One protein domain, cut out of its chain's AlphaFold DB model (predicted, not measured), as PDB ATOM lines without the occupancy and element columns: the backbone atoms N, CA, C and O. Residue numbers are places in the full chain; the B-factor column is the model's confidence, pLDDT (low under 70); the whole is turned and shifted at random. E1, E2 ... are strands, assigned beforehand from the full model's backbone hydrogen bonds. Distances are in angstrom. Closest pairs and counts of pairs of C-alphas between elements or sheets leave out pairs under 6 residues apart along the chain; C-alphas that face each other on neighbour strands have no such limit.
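This is residues 228 to 344 of the 854 residues of an uncharacterized protein of Chloroflexi bacterium HGW-Chloroflexi-8 (UniProt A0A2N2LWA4). Two sheets make two lobes, one at each end of the long axis: a strongly twisted, partly rolled sheet of six strands, E2 to E7, and a smaller sheet of four, E1, E8, E9 and E10. The chain passes between the lobes twice, from E1 to E2 and from E7 to E8. The printed part has 117 residues, with no named helix and ten named strands, E1 to E10 along the chain; the class is all strand. The sheet orders are E2 E7 E4 E5 E6 E3 and E1 E8 E9 E10, both antiparallel. The whole is compact, with a radius of gyration of the C-alphas of 14.3 A and spans of 42 by 28 by 23 A.

E1, residues 228 to 230, is an edge strand antiparallel to E8, residues 311 to 316, with N 228 and O 315 2.8 A apart. E2, residues 233 to 236, is an edge strand antiparallel to E7, residues 301 to 306; N 302 and O 235 are 2.9 A apart. E3, residues 247 to 249, is the other edge strand of that sheet, antiparallel to E6, residues 281 to 285, with N 248 and O 282 2.8 A apart. E4, residues 259 to 264, and E5, residues 267 to 278, form a hairpin, with N 260 and O 271 2.8 A apart. E5 bends by 81 degrees at residue 275; it pairs with E4 over residues 267 to 272 and with E6 over 272 to 278, where N 274 and O 283 are 2.8 A apart. E4 E5 E6 is a meander, each strand the antiparallel neighbour of the one before. E3 to E6 and E4 to E7 are Greek keys, a meander of three plus a strand, the first of the four the antiparallel neighbour of the fourth; N 305 and O 259 of E7 and E4 are 2.8 A apart. E8, E9, residues 322 to 328, and E10, residues 335 to 343, form a second meander; N 324 and O 314 are 2.8 A apart, as are N 323 and O 341. Between the sheets, the closest C-alphas of E7 and E9, those of Gly 306 and Gln 328, are 6.6 A apart.

E1 begins at C-alpha 228 (-36.638, 18.499, -5.204). E5 is the longest strand by residues, 28.1 A from first to last C-alpha, beginning at (-34.015, 3.842, 3.034). E4 spans 17.2 A, E9 17.6 A and E10 17.5 A; E10 ends at C-alpha 343 (-50.144, 17.655, -14.074).

The C-alphas farthest apart, those of Ser 278 and Asp 343, are 44.0 A apart. The printed part has no cut. The link from E6 to E7, residues 286 to 300, is long. Mean pLDDT of the printed part is 90.9, and no printed residue is under 70.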
ATOM      1  N   LEU A 228     -37.322  17.384  -5.867       83.12
ATOM      2  CA  LEU A 228     -36.638  18.499  -5.204       83.12
ATOM      3  C   LEU A 228     -37.552  19.082  -4.134       83.12
ATOM      4  O   LEU A 228     -38.710  19.389  -4.411       83.12
ATOM      5  N   LEU A 229     -37.015  19.272  -2.935       82.38
ATOM      6  CA  LEU A 229     -37.738  19.786  -1.781       82.38
ATOM      7  C   LEU A 229     -37.042  21.041  -1.254       82.38
ATOM      8  O   LEU A 229     -35.850  21.001  -0.962       82.38
ATOM      9  N   ILE A 230     -37.800  22.122  -1.087       89.06
ATOM     10  CA  ILE A 230     -37.404  23.304  -0.316       89.06
ATOM     11  C   ILE A 230     -38.157  23.218   1.015       89.06
ATOM     12  O   ILE A 230     -39.354  23.520   1.089       89.06
ATOM     13  N   SER A 231     -37.472  22.704   2.035       88.25
ATOM     14  CA  SER A 231     -37.997  22.449   3.380       88.25
ATOM     15  C   SER A 231     -38.042  23.702   4.257       88.25
ATOM     16  O   SER A 231     -37.518  24.752   3.906       88.25
ATOM     17  N   LYS A 232     -38.672  23.584   5.434       86.12
ATOM     18  CA  LYS A 232     -38.695  24.645   6.456       86.12
ATOM     19  C   LYS A 232     -37.323  24.858   7.100       86.12
ATOM     20  O   LYS A 232     -37.006  25.961   7.532       86.12
ATOM     21  N   ASN A 233     -36.573  23.771   7.241       87.75
ATOM     22  CA  ASN A 233     -35.209  23.746   7.745       87.75
ATOM     23  C   ASN A 233     -34.527  22.472   7.233       87.75
ATOM     24  O   ASN A 233     -35.199  21.466   6.983       87.75
ATOM     25  N   GLU A 234     -33.207  22.479   7.160       88.50
ATOM     26  CA  GLU A 234     -32.410  21.346   6.719       88.50
ATOM     27  C   GLU A 234     -31.073  21.314   7.450       88.50
ATOM     28  O   GLU A 234     -30.583  22.313   7.976       88.50
ATOM     29  N   GLY A 235     -30.462  20.139   7.481       83.56
ATOM     30  CA  GLY A 235     -29.155  19.979   8.085       83.56
ATOM     31  C   GLY A 235     -28.630  18.569   7.920       83.56
ATOM     32  O   GLY A 235     -29.129  17.778   7.123       83.56
ATOM     33  N   SER A 236     -27.594  18.256   8.687       85.88
ATOM     34  CA  SER A 236     -26.974  16.936   8.710       85.88
ATOM     35  C   SER A 236     -26.857  16.460  10.148       85.88
ATOM     36  O   SER A 236     -26.434  17.237  11.003       85.88
ATOM     37  N   ILE A 237     -27.185  15.199  10.417       83.75
ATOM     38  CA  ILE A 237     -27.112  14.654  11.779       83.75
ATOM     39  C   ILE A 237     -25.675  14.684  12.321       83.75
ATOM     40  O   ILE A 237     -24.719  14.415  11.591       83.75
ATOM     41  N   VAL A 238     -25.502  15.039  13.594       82.25
ATOM     42  CA  VAL A 238     -24.170  15.311  14.169       82.25
ATOM     43  C   VAL A 238     -23.452  14.015  14.585       82.25
ATOM     44  O   VAL A 238     -22.237  13.900  14.422       82.25
ATOM     45  N   GLY A 239     -24.198  12.988  15.006       85.44
ATOM     46  CA  GLY A 239     -23.693  11.665  15.403       85.44
ATOM     47  C   GLY A 239     -24.458  10.511  14.747       85.44
ATOM     48  O   GLY A 239     -25.477  10.741  14.100       85.44
ATOM     49  N   ASP A 240     -23.955   9.281  14.893       90.50
ATOM     50  CA  ASP A 240     -24.641   8.077  14.406       90.50
ATOM     51  C   ASP A 240     -25.938   7.839  15.195       90.50
ATOM     52  O   ASP A 240     -25.971   7.909  16.425       90.50
ATOM     53  N   ILE A 241     -27.014   7.536  14.476       93.75
ATOM     54  CA  ILE A 241     -28.345   7.277  15.009       93.75
ATOM     55  C   ILE A 241     -28.667   5.807  14.747       93.75
ATOM     56  O   ILE A 241     -28.921   5.420  13.609       93.75
ATOM     57  N   LEU A 242     -28.683   4.993  15.799       94.38
ATOM     58  CA  LEU A 242     -29.082   3.586  15.720       94.38
ATOM     59  C   LEU A 242     -30.609   3.457  15.803       94.38
ATOM     60  O   LEU A 242     -31.283   4.364  16.297       94.38
ATOM     61  N   ALA A 243     -31.171   2.329  15.377       89.56
ATOM     62  CA  ALA A 243     -32.615   2.080  15.372       89.56
ATOM     63  C   ALA A 243     -33.299   2.299  16.744       89.56
ATOM     64  O   ALA A 243     -34.450   2.726  16.799       89.56
ATOM     65  N   ALA A 244     -32.588   2.060  17.854       89.31
ATOM     66  CA  ALA A 244     -33.096   2.263  19.217       89.31
ATOM     67  C   ALA A 244     -32.947   3.707  19.747       89.31
ATOM     68  O   ALA A 244     -33.487   4.033  20.804       89.31
ATOM     69  N   THR A 245     -32.208   4.577  19.052       94.44
ATOM     70  CA  THR A 245     -31.939   5.950  19.499       94.44
ATOM     71  C   THR A 245     -33.177   6.830  19.314       94.44
ATOM     72  O   THR A 245     -33.652   6.995  18.189       94.44
ATOM     73  N   THR A 246     -33.668   7.429  20.404       93.56
ATOM     74  CA  THR A 246     -34.847   8.323  20.424       93.56
ATOM     75  C   THR A 246     -34.528   9.777  20.768       93.56
ATOM     76  O   THR A 246     -35.355  10.641  20.501       93.56
ATOM     77  N   ASN A 247     -33.345  10.068  21.315       95.94
ATOM     78  CA  ASN A 247     -32.847  11.431  21.502       95.94
ATOM     79  C   ASN A 247     -31.828  11.730  20.402       95.94
ATOM     80  O   ASN A 247     -30.775  11.096  20.353       95.94
ATOM     81  N   ILE A 248     -32.157  12.662  19.514       95.44
ATOM     82  CA  ILE A 248     -31.378  12.971  18.315       95.44
ATOM     83  C   ILE A 248     -30.939  14.430  18.360       95.44
ATOM     84  O   ILE A 248     -31.762  15.325  18.550       95.44
ATOM     85  N   ASP A 249     -29.643  14.660  18.155       94.81
ATOM     86  CA  ASP A 249     -29.092  15.990  17.911       94.81
ATOM     87  C   ASP A 249     -29.153  16.326  16.417       94.81
ATOM     88  O   ASP A 249     -28.428  15.752  15.596       94.81
ATOM     89  N   PHE A 250     -30.026  17.269  16.067       90.88
ATOM     90  CA  PHE A 250     -30.175  17.739  14.692       90.88
ATOM     91  C   PHE A 250     -29.137  18.801  14.310       90.88
ATOM     92  O   PHE A 250     -29.046  19.167  13.139       90.88
ATOM     93  N   GLY A 251     -28.361  19.315  15.272       88.06
ATOM     94  CA  GLY A 251     -27.417  20.412  15.052       88.06
ATOM     95  C   GLY A 251     -28.094  21.731  14.659       88.06
ATOM     96  O   GLY A 251     -27.437  22.645  14.165       88.06
ATOM     97  N   SER A 252     -29.415  21.832  14.823       88.81
ATOM     98  CA  SER A 252     -30.231  23.014  14.546       88.81
ATOM     99  C   SER A 252     -31.482  23.013  15.423       88.81
ATOM    100  O   SER A 252     -31.929  21.961  15.881       88.81
ATOM    101  N   ALA A 253     -32.039  24.198  15.677       92.38
ATOM    102  CA  ALA A 253     -33.273  24.328  16.442       92.38
ATOM    103  C   ALA A 253     -34.474  23.770  15.653       92.38
ATOM    104  O   ALA A 253     -34.645  24.058  14.468       92.38
ATOM    105  N   MET A 254     -35.310  22.993  16.337       93.56
ATOM    106  CA  MET A 254     -36.556  22.390  15.856       93.56
ATOM    107  C   MET A 254     -37.724  22.806  16.761       93.56
ATOM    108  O   MET A 254     -37.533  23.080  17.951       93.56
ATOM    109  N   ALA A 255     -38.944  22.817  16.223       94.56
ATOM    110  CA  ALA A 255     -40.160  22.957  17.017       94.56
ATOM    111  C   ALA A 255     -40.711  21.582  17.422       94.56
ATOM    112  O   ALA A 255     -40.605  20.604  16.683       94.56
ATOM    113  N   VAL A 256     -41.354  21.505  18.590       94.81
ATOM    114  CA  VAL A 256     -42.142  20.319  18.957       94.81
ATOM    115  C   VAL A 256     -43.256  20.123  17.923       94.81
ATOM    116  O   VAL A 256     -43.897  21.086  17.506       94.81
ATOM    117  N   ASN A 257     -43.480  18.870  17.538       95.31
ATOM    118  CA  ASN A 257     -44.344  18.382  16.462       95.31
ATOM    119  C   ASN A 257     -43.819  18.551  15.032       95.31
ATOM    120  O   ASN A 257     -44.529  18.137  14.114       95.31
ATOM    121  N   ASP A 258     -42.623  19.107  14.811       95.69
ATOM    122  CA  ASP A 258     -42.028  19.115  13.471       95.69
ATOM    123  C   ASP A 258     -41.832  17.670  12.970       95.69
ATOM    124  O   ASP A 258     -41.313  16.806  13.688       95.69
ATOM    125  N   PHE A 259     -42.241  17.413  11.729       95.62
ATOM    126  CA  PHE A 259     -41.959  16.169  11.026       95.62
ATOM    127  C   PHE A 259     -40.632  16.284  10.282       95.62
ATOM    128  O   PHE A 259     -40.415  17.220   9.518       95.62
ATOM    129  N   VAL A 260     -39.756  15.305  10.462       92.81
ATOM    130  CA  VAL A 260     -38.450  15.236   9.806       92.81
ATOM    131  C   VAL A 260     -38.416  14.017   8.899       92.81
ATOM    132  O   VAL A 260     -38.843  12.932   9.295       92.81
ATOM    133  N   VAL A 261     -37.899  14.195   7.685       90.88
ATOM    134  CA  VAL A 261     -37.646  13.103   6.746       90.88
ATOM    135  C   VAL A 261     -36.150  12.946   6.507       90.88
ATOM    136  O   VAL A 261     -35.425  13.920   6.293       90.88
ATOM    137  N   MET A 262     -35.698  11.698   6.527       86.00
ATOM    138  CA  MET A 262     -34.341  11.307   6.157       86.00
ATOM    139  C   MET A 262     -34.410  10.288   5.028       86.00
ATOM    140  O   MET A 262     -35.273   9.408   5.018       86.00
ATOM    141  N   ARG A 263     -33.523  10.438   4.040       81.81
ATOM    142  CA  ARG A 263     -33.490   9.590   2.844       81.81
ATOM    143  C   ARG A 263     -32.055   9.215   2.504       81.81
ATOM    144  O   ARG A 263     -31.171  10.065   2.490       81.81
ATOM    145  N   ALA A 264     -31.852   7.946   2.179       75.69
ATOM    146  CA  ALA A 264     -30.645   7.416   1.554       75.69
ATOM    147  C   ALA A 264     -31.044   6.347   0.526       75.69
ATOM    148  O   ALA A 264     -32.216   5.987   0.410       75.69
ATOM    149  N   ALA A 265     -30.082   5.832  -0.240       72.75
ATOM    150  CA  ALA A 265     -30.351   4.761  -1.197       72.75
ATOM    151  C   ALA A 265     -31.038   3.566  -0.499       72.75
ATOM    152  O   ALA A 265     -30.464   2.945   0.395       72.75
ATOM    153  N   GLY A 266     -32.285   3.278  -0.887       78.06
ATOM    154  CA  GLY A 266     -33.083   2.171  -0.349       78.06
ATOM    155  C   GLY A 266     -33.646   2.364   1.067       78.06
ATOM    156  O   GLY A 266     -34.214   1.415   1.597       78.06
ATOM    157  N   LYS A 267     -33.508   3.549   1.682       82.12
ATOM    158  CA  LYS A 267     -34.015   3.842   3.034       82.12
ATOM    159  C   LYS A 267     -34.715   5.196   3.077       82.12
ATOM    160  O   LYS A 267     -34.162   6.203   2.633       82.12
ATOM    161  N   VAL A 268     -35.904   5.232   3.661       86.56
ATOM    162  CA  VAL A 268     -36.640   6.456   3.992       86.56
ATOM    163  C   VAL A 268     -37.136   6.289   5.418       86.56
ATOM    164  O   VAL A 268     -37.522   5.190   5.795       86.56
ATOM    165  N   GLU A 269     -37.086   7.346   6.219       92.25
ATOM    166  CA  GLU A 269     -37.724   7.344   7.532       92.25
ATOM    167  C   GLU A 269     -38.342   8.707   7.815       92.25
ATOM    168  O   GLU A 269     -37.721   9.750   7.586       92.25
ATOM    169  N   TYR A 270     -39.561   8.673   8.346       94.00
ATOM    170  CA  TYR A 270     -40.257   9.829   8.891       94.00
ATOM    171  C   TYR A 270     -40.244   9.762  10.417       94.00
ATOM    172  O   TYR A 270     -40.556   8.725  11.009       94.00
ATOM    173  N   MET A 271     -39.907  10.880  11.053       95.12
ATOM    174  CA  MET A 271     -39.877  11.029  12.507       95.12
ATOM    175  C   MET A 271     -40.627  12.299  12.915       95.12
ATOM    176  O   MET A 271     -40.727  13.237  12.127       95.12
ATOM    177  N   GLN A 272     -41.133  12.352  14.142       96.81
ATOM    178  CA  GLN A 272     -41.752  13.547  14.716       96.81
ATOM    179  C   GLN A 272     -40.991  13.975  15.963       96.81
ATOM    180  O   GLN A 272     -40.738  13.157  16.844       96.81
ATOM    181  N   VAL A 273     -40.662  15.260  16.063       96.81
ATOM    182  CA  VAL A 273     -40.077  15.857  17.268       96.81
ATOM    183  C   VAL A 273     -41.135  15.930  18.367       96.81
ATOM    184  O   VAL A 273     -42.189  16.521  18.162       96.81
ATOM    185  N   THR A 274     -40.874  15.367  19.545       96.94
ATOM    186  CA  THR A 274     -41.850  15.319  20.650       96.94
ATOM    187  C   THR A 274     -41.480  16.197  21.839       96.94
ATOM    188  O   THR A 274     -42.373  16.754  22.473       96.94
ATOM    189  N   ALA A 275     -40.190  16.376  22.141       96.69
ATOM    190  CA  ALA A 275     -39.737  17.249  23.226       96.69
ATOM    191  C   ALA A 275     -38.298  17.742  23.010       96.69
ATOM    192  O   ALA A 275     -37.472  17.027  22.448       96.69
ATOM    193  N   LEU A 276     -37.980  18.950  23.486       96.88
ATOM    194  CA  LEU A 276     -36.598  19.436  23.578       96.88
ATOM    195  C   LEU A 276     -35.916  18.807  24.802       96.88
ATOM    196  O   LEU A 276     -36.450  18.893  25.905       96.88
ATOM    197  N   VAL A 277     -34.731  18.223  24.614       96.19
ATOM    198  CA  VAL A 277     -33.904  17.694  25.711       96.19
ATOM    199  C   VAL A 277     -32.926  18.769  26.183       96.19
ATOM    200  O   VAL A 277     -32.972  19.187  27.338       96.19
ATOM    201  N   SER A 278     -32.056  19.244  25.288       94.44
ATOM    202  CA  SER A 278     -31.124  20.353  25.530       94.44
ATOM    203  C   SER A 278     -30.492  20.826  24.217       94.44
ATOM    204  O   SER A 278     -30.203  20.019  23.335       94.44
ATOM    205  N   GLY A 279     -30.265  22.136  24.067       93.88
ATOM    206  CA  GLY A 279     -29.636  22.707  22.868       93.88
ATOM    207  C   GLY A 279     -30.375  22.328  21.579       93.88
ATOM    208  O   GLY A 279     -31.505  22.753  21.368       93.88
ATOM    209  N   THR A 280     -29.730  21.522  20.736       94.19
ATOM    210  CA  THR A 280     -30.260  21.000  19.463       94.19
ATOM    211  C   THR A 280     -30.620  19.508  19.520       94.19
ATOM    212  O   THR A 280     -30.909  18.898  18.489       94.19
ATOM    213  N   THR A 281     -30.637  18.923  20.725       96.19
ATOM    214  CA  THR A 281     -31.039  17.534  20.987       96.19
ATOM    215  C   THR A 281     -32.512  17.448  21.367       96.19
ATOM    216  O   THR A 281     -32.955  18.073  22.334       96.19
ATOM    217  N   TYR A 282     -33.256  16.617  20.645       97.25
ATOM    218  CA  TYR A 282     -34.694  16.441  20.809       97.25
ATOM    219  C   TYR A 282     -35.067  14.967  20.940       97.25
ATOM    220  O   TYR A 282     -34.479  14.107  20.285       97.25
ATOM    221  N   THR A 283     -36.083  14.679  21.749       97.62
ATOM    222  CA  THR A 283     -36.756  13.381  21.734       97.62
ATOM    223  C   THR A 283     -37.651  13.306  20.502       97.62
ATOM    224  O   THR A 283     -38.341  14.276  20.174       97.62
ATOM    225  N   VAL A 284     -37.638  12.166  19.812       96.88
ATOM    226  CA  VAL A 284     -38.433  11.922  18.608       96.88
ATOM    227  C   VAL A 284     -39.251  10.638  18.704       96.88
ATOM    228  O   VAL A 284     -38.820   9.636  19.280       96.88
ATOM    229  N   THR A 285     -40.417  10.641  18.067       95.81
ATOM    230  CA  THR A 285     -41.117   9.418  17.671       95.81
ATOM    231  C   THR A 285     -40.642   9.031  16.280       95.81
ATOM    232  O   THR A 285     -40.784   9.798  15.331       95.81
ATOM    233  N   ARG A 286     -40.048   7.847  16.169       94.81
ATOM    234  CA  ARG A 286     -39.431   7.331  14.943       94.81
ATOM    235  C   ARG A 286     -40.343   6.369  14.203       94.81
ATOM    236  O   ARG A 286     -41.357   5.952  14.757       94.81
ATOM    237  N   ASN A 287     -39.941   5.979  12.991       92.75
ATOM    238  CA  ASN A 287     -40.643   4.966  12.202       92.75
ATOM    239  C   ASN A 287     -42.141   5.282  11.996       92.75
ATOM    240  O   ASN A 287     -43.010   4.434  12.202       92.75
ATOM    241  N   LEU A 288     -42.470   6.521  11.620       93.19
ATOM    242  CA  LEU A 288     -43.873   6.896  11.407       93.19
ATOM    243  C   LEU A 288     -44.496   6.202  10.185       93.19
ATOM    244  O   LEU A 288     -45.714   6.051  10.120       93.19
ATOM    245  N   ASP A 289     -43.669   5.761   9.234       88.56
ATOM    246  CA  ASP A 289     -44.083   5.015   8.039       88.56
ATOM    247  C   ASP A 289     -44.280   3.506   8.269       88.56
ATOM    248  O   ASP A 289     -44.789   2.811   7.389       88.56
ATOM    249  N   GLY A 290     -43.924   2.999   9.451       89.31
ATOM    250  CA  GLY A 290     -44.092   1.598   9.829       89.31
ATOM    251  C   GLY A 290     -43.108   0.624   9.168       89.31
ATOM    252  O   GLY A 290     -43.247  -0.581   9.371       89.31
ATOM    253  N   SER A 291     -42.112   1.106   8.417       88.00
ATOM    254  CA  SER A 291     -41.110   0.278   7.719       88.00
ATOM    255  C   SER A 291     -39.998  -0.286   8.626       88.00
ATOM    256  O   SER A 291     -39.268  -1.195   8.230       88.00
ATOM    257  N   GLY A 292     -39.911   0.207   9.861       89.75
ATOM    258  CA  GLY A 292     -38.834  -0.032  10.822       89.75
ATOM    259  C   GLY A 292     -37.956   1.213  11.001       89.75
ATOM    260  O   GLY A 292     -37.716   1.958  10.056       89.75
ATOM    261  N   ALA A 293     -37.460   1.461  12.221       92.38
ATOM    262  CA  ALA A 293     -36.506   2.549  12.457       92.38
ATOM    263  C   ALA A 293     -35.158   2.211  11.803       92.38
ATOM    264  O   ALA A 293     -34.606   1.134  12.038       92.38
ATOM    265  N   ASN A 294     -34.627   3.119  10.985       92.75
ATOM    266  CA  ASN A 294     -33.404   2.892  10.221       92.75
ATOM    267  C   ASN A 294     -32.159   3.349  10.997       92.75
ATOM    268  O   ASN A 294     -32.202   4.305  11.771       92.75
ATOM    269  N   ASP A 295     -31.016   2.713  10.752       93.56
ATOM    270  CA  ASP A 295     -29.727   3.265  11.180       93.56
ATOM    271  C   ASP A 295     -29.284   4.378  10.215       93.56
ATOM    272  O   ASP A 295     -29.250   4.166   8.994       93.56
ATOM    273  N   TRP A 296     -28.900   5.532  10.763       90.31
ATOM    274  CA  TRP A 296     -28.398   6.692  10.026       90.31
ATOM    275  C   TRP A 296     -27.011   7.082  10.530       90.31
ATOM    276  O   TRP A 296     -26.836   7.422  11.696       90.31
ATOM    277  N   SER A 297     -26.012   7.067   9.652       87.62
ATOM    278  CA  SER A 297     -24.665   7.522  10.004       87.62
ATOM    279  C   SER A 297     -24.617   9.042  10.139       87.62
ATOM    280  O   SER A 297     -25.283   9.735   9.364       87.62
ATOM    281  N   SER A 298     -23.766   9.570  11.024       83.81
ATOM    282  CA  SER A 298     -23.426  10.996  11.122       83.81
ATOM    283  C   SER A 298     -23.277  11.619   9.723       83.81
ATOM    284  O   SER A 298     -22.861  10.957   8.773       83.81
ATOM    285  N   GLY A 299     -23.627  12.889   9.552       75.25
ATOM    286  CA  GLY A 299     -23.588  13.588   8.268       75.25
ATOM    287  C   GLY A 299     -24.720  13.257   7.294       75.25
ATOM    288  O   GLY A 299     -24.771  13.883   6.239       75.25
ATOM    289  N   THR A 300     -25.628  12.326   7.615       79.62
ATOM    290  CA  THR A 300     -26.813  12.088   6.773       79.62
ATOM    291  C   THR A 300     -27.693  13.343   6.742       79.62
ATOM    292  O   THR A 300     -28.003  13.877   7.815       79.62
ATOM    293  N   PRO A 301     -28.107  13.818   5.552       82.81
ATOM    294  CA  PRO A 301     -28.994  14.962   5.445       82.81
ATOM    295  C   PRO A 301     -30.397  14.637   5.969       82.81
ATOM    296  O   PRO A 301     -30.927  13.542   5.767       82.81
ATOM    297  N   TRP A 302     -31.007  15.620   6.612       86.81
ATOM    298  CA  TRP A 302     -32.395  15.591   7.046       86.81
ATOM    299  C   TRP A 302     -33.116  16.839   6.540       86.81
ATOM    300  O   TRP A 302     -32.508  17.900   6.392       86.81
ATOM    301  N   ALA A 303     -34.418  16.711   6.290       89.94
ATOM    302  CA  ALA A 303     -35.285  17.825   5.917       89.94
ATOM    303  C   ALA A 303     -36.457  17.927   6.898       89.94
ATOM    304  O   ALA A 303     -37.155  16.943   7.155       89.94
ATOM    305  N   ASN A 304     -36.675  19.118   7.449       91.94
ATOM    306  CA  ASN A 304     -37.810  19.429   8.308       91.94
ATOM    307  C   ASN A 304     -39.010  19.842   7.440       91.94
ATOM    308  O   ASN A 304     -39.002  20.878   6.772       91.94
ATOM    309  N   LEU A 305     -40.050  19.016   7.459       91.56
ATOM    310  CA  LEU A 305     -41.314  19.227   6.753       91.56
ATOM    311  C   LEU A 305     -42.265  20.160   7.519       91.56
ATOM    312  O   LEU A 305     -43.260  20.614   6.957       91.56
ATOM    313  N   GLY A 306     -41.946  20.464   8.778       93.25
ATOM    314  CA  GLY A 306     -42.734  21.288   9.680       93.25
ATOM    315  C   GLY A 306     -43.805  20.509  10.448       93.25
ATOM    316  O   GLY A 306     -43.918  19.292  10.334       93.25
ATOM    317  N   TYR A 307     -44.595  21.225  11.243       93.94
ATOM    318  CA  TYR A 307     -45.793  20.735  11.938       93.94
ATOM    319  C   TYR A 307     -47.070  21.205  11.216       93.94
ATOM    320  O   TYR A 307     -46.980  21.948  10.237       93.94
ATOM    321  N   THR A 308     -48.260  20.833  11.704       94.88
ATOM    322  CA  THR A 308     -49.563  21.247  11.140       94.88
ATOM    323  C   THR A 308     -49.624  22.739  10.782       94.88
ATOM    324  O   THR A 308     -49.439  23.593  11.647       94.88
ATOM    325  N   GLY A 309     -49.910  23.059   9.520       91.56
ATOM    326  CA  GLY A 309     -49.968  24.430   9.000       91.56
ATOM    327  C   GLY A 309     -48.633  24.980   8.480       91.56
ATOM    328  O   GLY A 309     -48.600  26.064   7.903       91.56
ATOM    329  N   SER A 310     -47.524  24.252   8.644       93.56
ATOM    330  CA  SER A 310     -46.241  24.622   8.029       93.56
ATOM    331  C   SER A 310     -46.278  24.371   6.517       93.56
ATOM    332  O   SER A 310     -46.785  23.342   6.072       93.56
ATOM    333  N   GLY A 311     -45.725  25.298   5.732       91.62
ATOM    334  CA  GLY A 311     -45.648  25.202   4.271       91.62
ATOM    335  C   GLY A 311     -44.266  24.777   3.766       91.62
ATOM    336  O   GLY A 311     -43.255  25.072   4.402       91.62
ATOM    337  N   ARG A 312     -44.221  24.125   2.601       91.81
ATOM    338  CA  ARG A 312     -42.987  23.807   1.857       91.81
ATOM    339  C   ARG A 312     -43.227  23.805   0.346       91.81
ATOM    340  O   ARG A 312     -44.377  23.710  -0.088       91.81
ATOM    341  N   ILE A 313     -42.153  23.889  -0.442       93.38
ATOM    342  CA  ILE A 313     -42.215  23.853  -1.914       93.38
ATOM    343  C   ILE A 313     -41.578  22.564  -2.419       93.38
ATOM    344  O   ILE A 313     -40.516  22.160  -1.949       93.38
ATOM    345  N   GLU A 314     -42.207  21.947  -3.410       90.88
ATOM    346  CA  GLU A 314     -41.717  20.735  -4.049       90.88
ATOM    347  C   GLU A 314     -41.726  20.869  -5.567       90.88
ATOM    348  O   GLU A 314     -42.694  21.359  -6.143       90.88
ATOM    349  N   LEU A 315     -40.666  20.403  -6.224       90.50
ATOM    350  CA  LEU A 315     -40.669  20.129  -7.656       90.50
ATOM    351  C   LEU A 315     -40.556  18.619  -7.802       90.50
ATOM    352  O   LEU A 315     -39.546  18.024  -7.428       90.50
ATOM    353  N   ASN A 316     -41.606  17.999  -8.311       87.00
ATOM    354  CA  ASN A 316     -41.697  16.559  -8.428       87.00
ATOM    355  C   ASN A 316     -41.877  16.182  -9.901       87.00
ATOM    356  O   ASN A 316     -42.771  16.678 -10.574       87.00
ATOM    357  N   ALA A 317     -41.006  15.318 -10.399       84.62
ATOM    358  CA  ALA A 317     -41.057  14.691 -11.712       84.62
ATOM    359  C   ALA A 317     -40.980  13.153 -11.617       84.62
ATOM    360  O   ALA A 317     -40.814  12.487 -12.635       84.62
ATOM    361  N   TYR A 318     -41.068  12.592 -10.406       78.94
ATOM    362  CA  TYR A 318     -41.014  11.154 -10.141       78.94
ATOM    363  C   TYR A 318     -42.253  10.417 -10.641       78.94
ATOM    364  O   TYR A 318     -42.145   9.416 -11.342       78.94
ATOM    365  N   ASP A 319     -43.427  10.903 -10.237       84.75
ATOM    366  CA  ASP A 319     -44.729  10.332 -10.560       84.75
ATOM    367  C   ASP A 319     -45.390  11.133 -11.685       84.75
ATOM    368  O   ASP A 319     -45.617  10.614 -12.775       84.75
ATOM    369  N   THR A 320     -45.641  12.420 -11.450       87.56
ATOM    370  CA  THR A 320     -46.198  13.345 -12.437       87.56
ATOM    371  C   THR A 320     -45.449  14.674 -12.357       87.56
ATOM    372  O   THR A 320     -45.319  15.195 -11.247       87.56
ATOM    373  N   PRO A 321     -45.023  15.283 -13.476       92.06
ATOM    374  CA  PRO A 321     -44.325  16.565 -13.449       92.06
ATOM    375  C   PRO A 321     -45.194  17.690 -12.867       92.06
ATOM    376  O   PRO A 321     -46.207  18.077 -13.459       92.06
ATOM    377  N   ARG A 322     -44.800  18.223 -11.706       93.69
ATOM    378  CA  ARG A 322     -45.495  19.308 -11.006       93.69
ATOM    379  C   ARG A 322     -44.579  20.118 -10.088       93.69
ATOM    380  O   ARG A 322     -43.600  19.614  -9.545       93.69
ATOM    381  N   ILE A 323     -44.956  21.374  -9.890       95.62
ATOM    382  CA  ILE A 323     -44.481  22.250  -8.823       95.62
ATOM    383  C   ILE A 323     -45.628  22.410  -7.832       95.62
ATOM    384  O   ILE A 323     -46.746  22.746  -8.230       95.62
ATOM    385  N   SER A 324     -45.349  22.182  -6.556       95.00
ATOM    386  CA  SER A 324     -46.353  22.080  -5.505       95.00
ATOM    387  C   SER A 324     -45.983  22.958  -4.316       95.00
ATOM    388  O   SER A 324     -44.843  22.938  -3.855       95.00
ATOM    389  N   ILE A 325     -46.954  23.694  -3.777       95.31
ATOM    390  CA  ILE A 325     -46.871  24.285  -2.436       95.31
ATOM    391  C   ILE A 325     -47.748  23.440  -1.529       95.31
ATOM    392  O   ILE A 325     -48.962  23.339  -1.735       95.31
ATOM    393  N   ILE A 326     -47.123  22.818  -0.537       93.19
ATOM    394  CA  ILE A 326     -47.763  21.835   0.330       93.19
ATOM    395  C   ILE A 326     -47.809  22.364   1.753       93.19
ATOM    396  O   ILE A 326     -46.807  22.835   2.283       93.19
ATOM    397  N   GLU A 327     -48.977  22.243   2.368       94.69
ATOM    398  CA  GLU A 327     -49.204  22.473   3.785       94.69
ATOM    399  C   GLU A 327     -49.189  21.132   4.526       94.69
ATOM    400  O   GLU A 327     -49.902  20.188   4.162       94.69
ATOM    401  N   GLN A 328     -48.355  21.033   5.558       94.62
ATOM    402  CA  GLN A 328     -48.257  19.854   6.406       94.62
ATOM    403  C   GLN A 328     -49.493  19.750   7.311       94.62
ATOM    404  O   GLN A 328     -49.920  20.732   7.916       94.62
ATOM    405  N   GLY A 329     -50.072  18.558   7.410       92.50
ATOM    406  CA  GLY A 329     -51.201  18.242   8.282       92.50
ATOM    407  C   GLY A 329     -50.773  17.639   9.622       92.50
ATOM    408  O   GLY A 329     -49.599  17.646   9.987       92.50
ATOM    409  N   ALA A 330     -51.747  17.090  10.353       92.38
ATOM    410  CA  ALA A 330     -51.558  16.576  11.714       92.38
ATOM    411  C   ALA A 330     -50.716  15.290  11.822       92.38
ATOM    412  O   ALA A 330     -50.237  14.968  12.906       92.38
ATOM    413  N   THR A 331     -50.531  14.557  10.724       92.69
ATOM    414  CA  THR A 331     -49.683  13.356  10.639       92.69
ATOM    415  C   THR A 331     -48.641  13.535   9.538       92.69
ATOM    416  O   THR A 331     -48.823  14.363   8.647       92.69
ATOM    417  N   TYR A 332     -47.570  12.732   9.549       89.62
ATOM    418  CA  TYR A 332     -46.481  12.833   8.564       89.62
ATOM    419  C   TYR A 332     -46.972  12.738   7.106       89.62
ATOM    420  O   TYR A 332     -46.458  13.435   6.232       89.62
ATOM    421  N   ASN A 333     -47.996  11.914   6.863       89.12
ATOM    422  CA  ASN A 333     -48.590  11.641   5.555       89.12
ATOM    423  C   ASN A 333     -49.877  12.432   5.264       89.12
ATOM    424  O   ASN A 333     -50.411  12.319   4.163       89.12
ATOM    425  N   ALA A 334     -50.388  13.221   6.212       91.06
ATOM    426  CA  ALA A 334     -51.486  14.143   5.947       91.06
ATOM    427  C   ALA A 334     -50.897  15.429   5.379       91.06
ATOM    428  O   ALA A 334     -50.223  16.171   6.087       91.06
ATOM    429  N   GLN A 335     -51.108  15.680   4.092       89.56
ATOM    430  CA  GLN A 335     -50.540  16.825   3.392       89.56
ATOM    431  C   GLN A 335     -51.573  17.384   2.422       89.56
ATOM    432  O   GLN A 335     -52.171  16.630   1.654       89.56
ATOM    433  N   THR A 336     -51.773  18.698   2.453       92.38
ATOM    434  CA  THR A 336     -52.709  19.377   1.557       92.38
ATOM    435  C   THR A 336     -51.922  20.228   0.582       92.38
ATOM    436  O   THR A 336     -51.223  21.164   0.962       92.38
ATOM    437  N   GLU A 337     -52.043  19.920  -0.700       93.69
ATOM    438  CA  GLU A 337     -51.390  20.689  -1.748       93.69
ATOM    439  C   GLU A 337     -52.212  21.930  -2.096       93.69
ATOM    440  O   GLU A 337     -53.201  21.858  -2.827       93.69
ATOM    441  N   ARG A 338     -51.803  23.078  -1.556       94.44
ATOM    442  CA  ARG A 338     -52.523  24.350  -1.684       94.44
ATOM    443  C   ARG A 338     -52.382  24.960  -3.066       94.44
ATOM    444  O   ARG A 338     -53.310  25.632  -3.502       94.44
ATOM    445  N   ILE A 339     -51.245  24.754  -3.727       96.06
ATOM    446  CA  ILE A 339     -50.985  25.221  -5.093       96.06
ATOM    447  C   ILE A 339     -50.287  24.103  -5.853       96.06
ATOM    448  O   ILE A 339     -49.347  23.507  -5.333       96.06
ATOM    449  N   ARG A 340     -50.732  23.858  -7.084       95.75
ATOM    450  CA  ARG A 340     -50.108  22.957  -8.045       95.75
ATOM    451  C   ARG A 340     -49.974  23.643  -9.399       95.75
ATOM    452  O   ARG A 340     -50.939  24.220  -9.896       95.75
ATOM    453  N   MET A 341     -48.809  23.513 -10.021       96.25
ATOM    454  CA  MET A 341     -48.555  23.876 -11.417       96.25
ATOM    455  C   MET A 341     -47.923  22.680 -12.128       96.25
ATOM    456  O   MET A 341     -46.860  22.225 -11.723       96.25
ATOM    457  N   GLY A 342     -48.564  22.154 -13.165       95.62
ATOM    458  CA  GLY A 342     -48.151  20.912 -13.824       95.62
ATOM    459  C   GLY A 342     -49.330  19.962 -13.990       95.62
ATOM    460  O   GLY A 342     -50.453  20.412 -14.204       95.62
ATOM    461  N   ASP A 343     -49.089  18.657 -13.911       94.81
ATOM    462  CA  ASP A 343     -50.144  17.655 -14.074       94.81
ATOM    463  C   ASP A 343     -51.157  17.677 -12.911       94.81
ATOM    464  O   ASP A 343     -50.819  17.444 -11.747       94.81
ATOM    465  N   LEU A 344     -52.425  17.951 -13.221       94.50
ATOM    466  CA  LEU A 344     -53.505  18.083 -12.244       94.50
ATOM    467  C   LEU A 344     -54.112  16.748 -11.791       94.50
ATOM    468  O   LEU A 344     -54.952  16.756 -10.886       94.50
TER     469      LEU A 344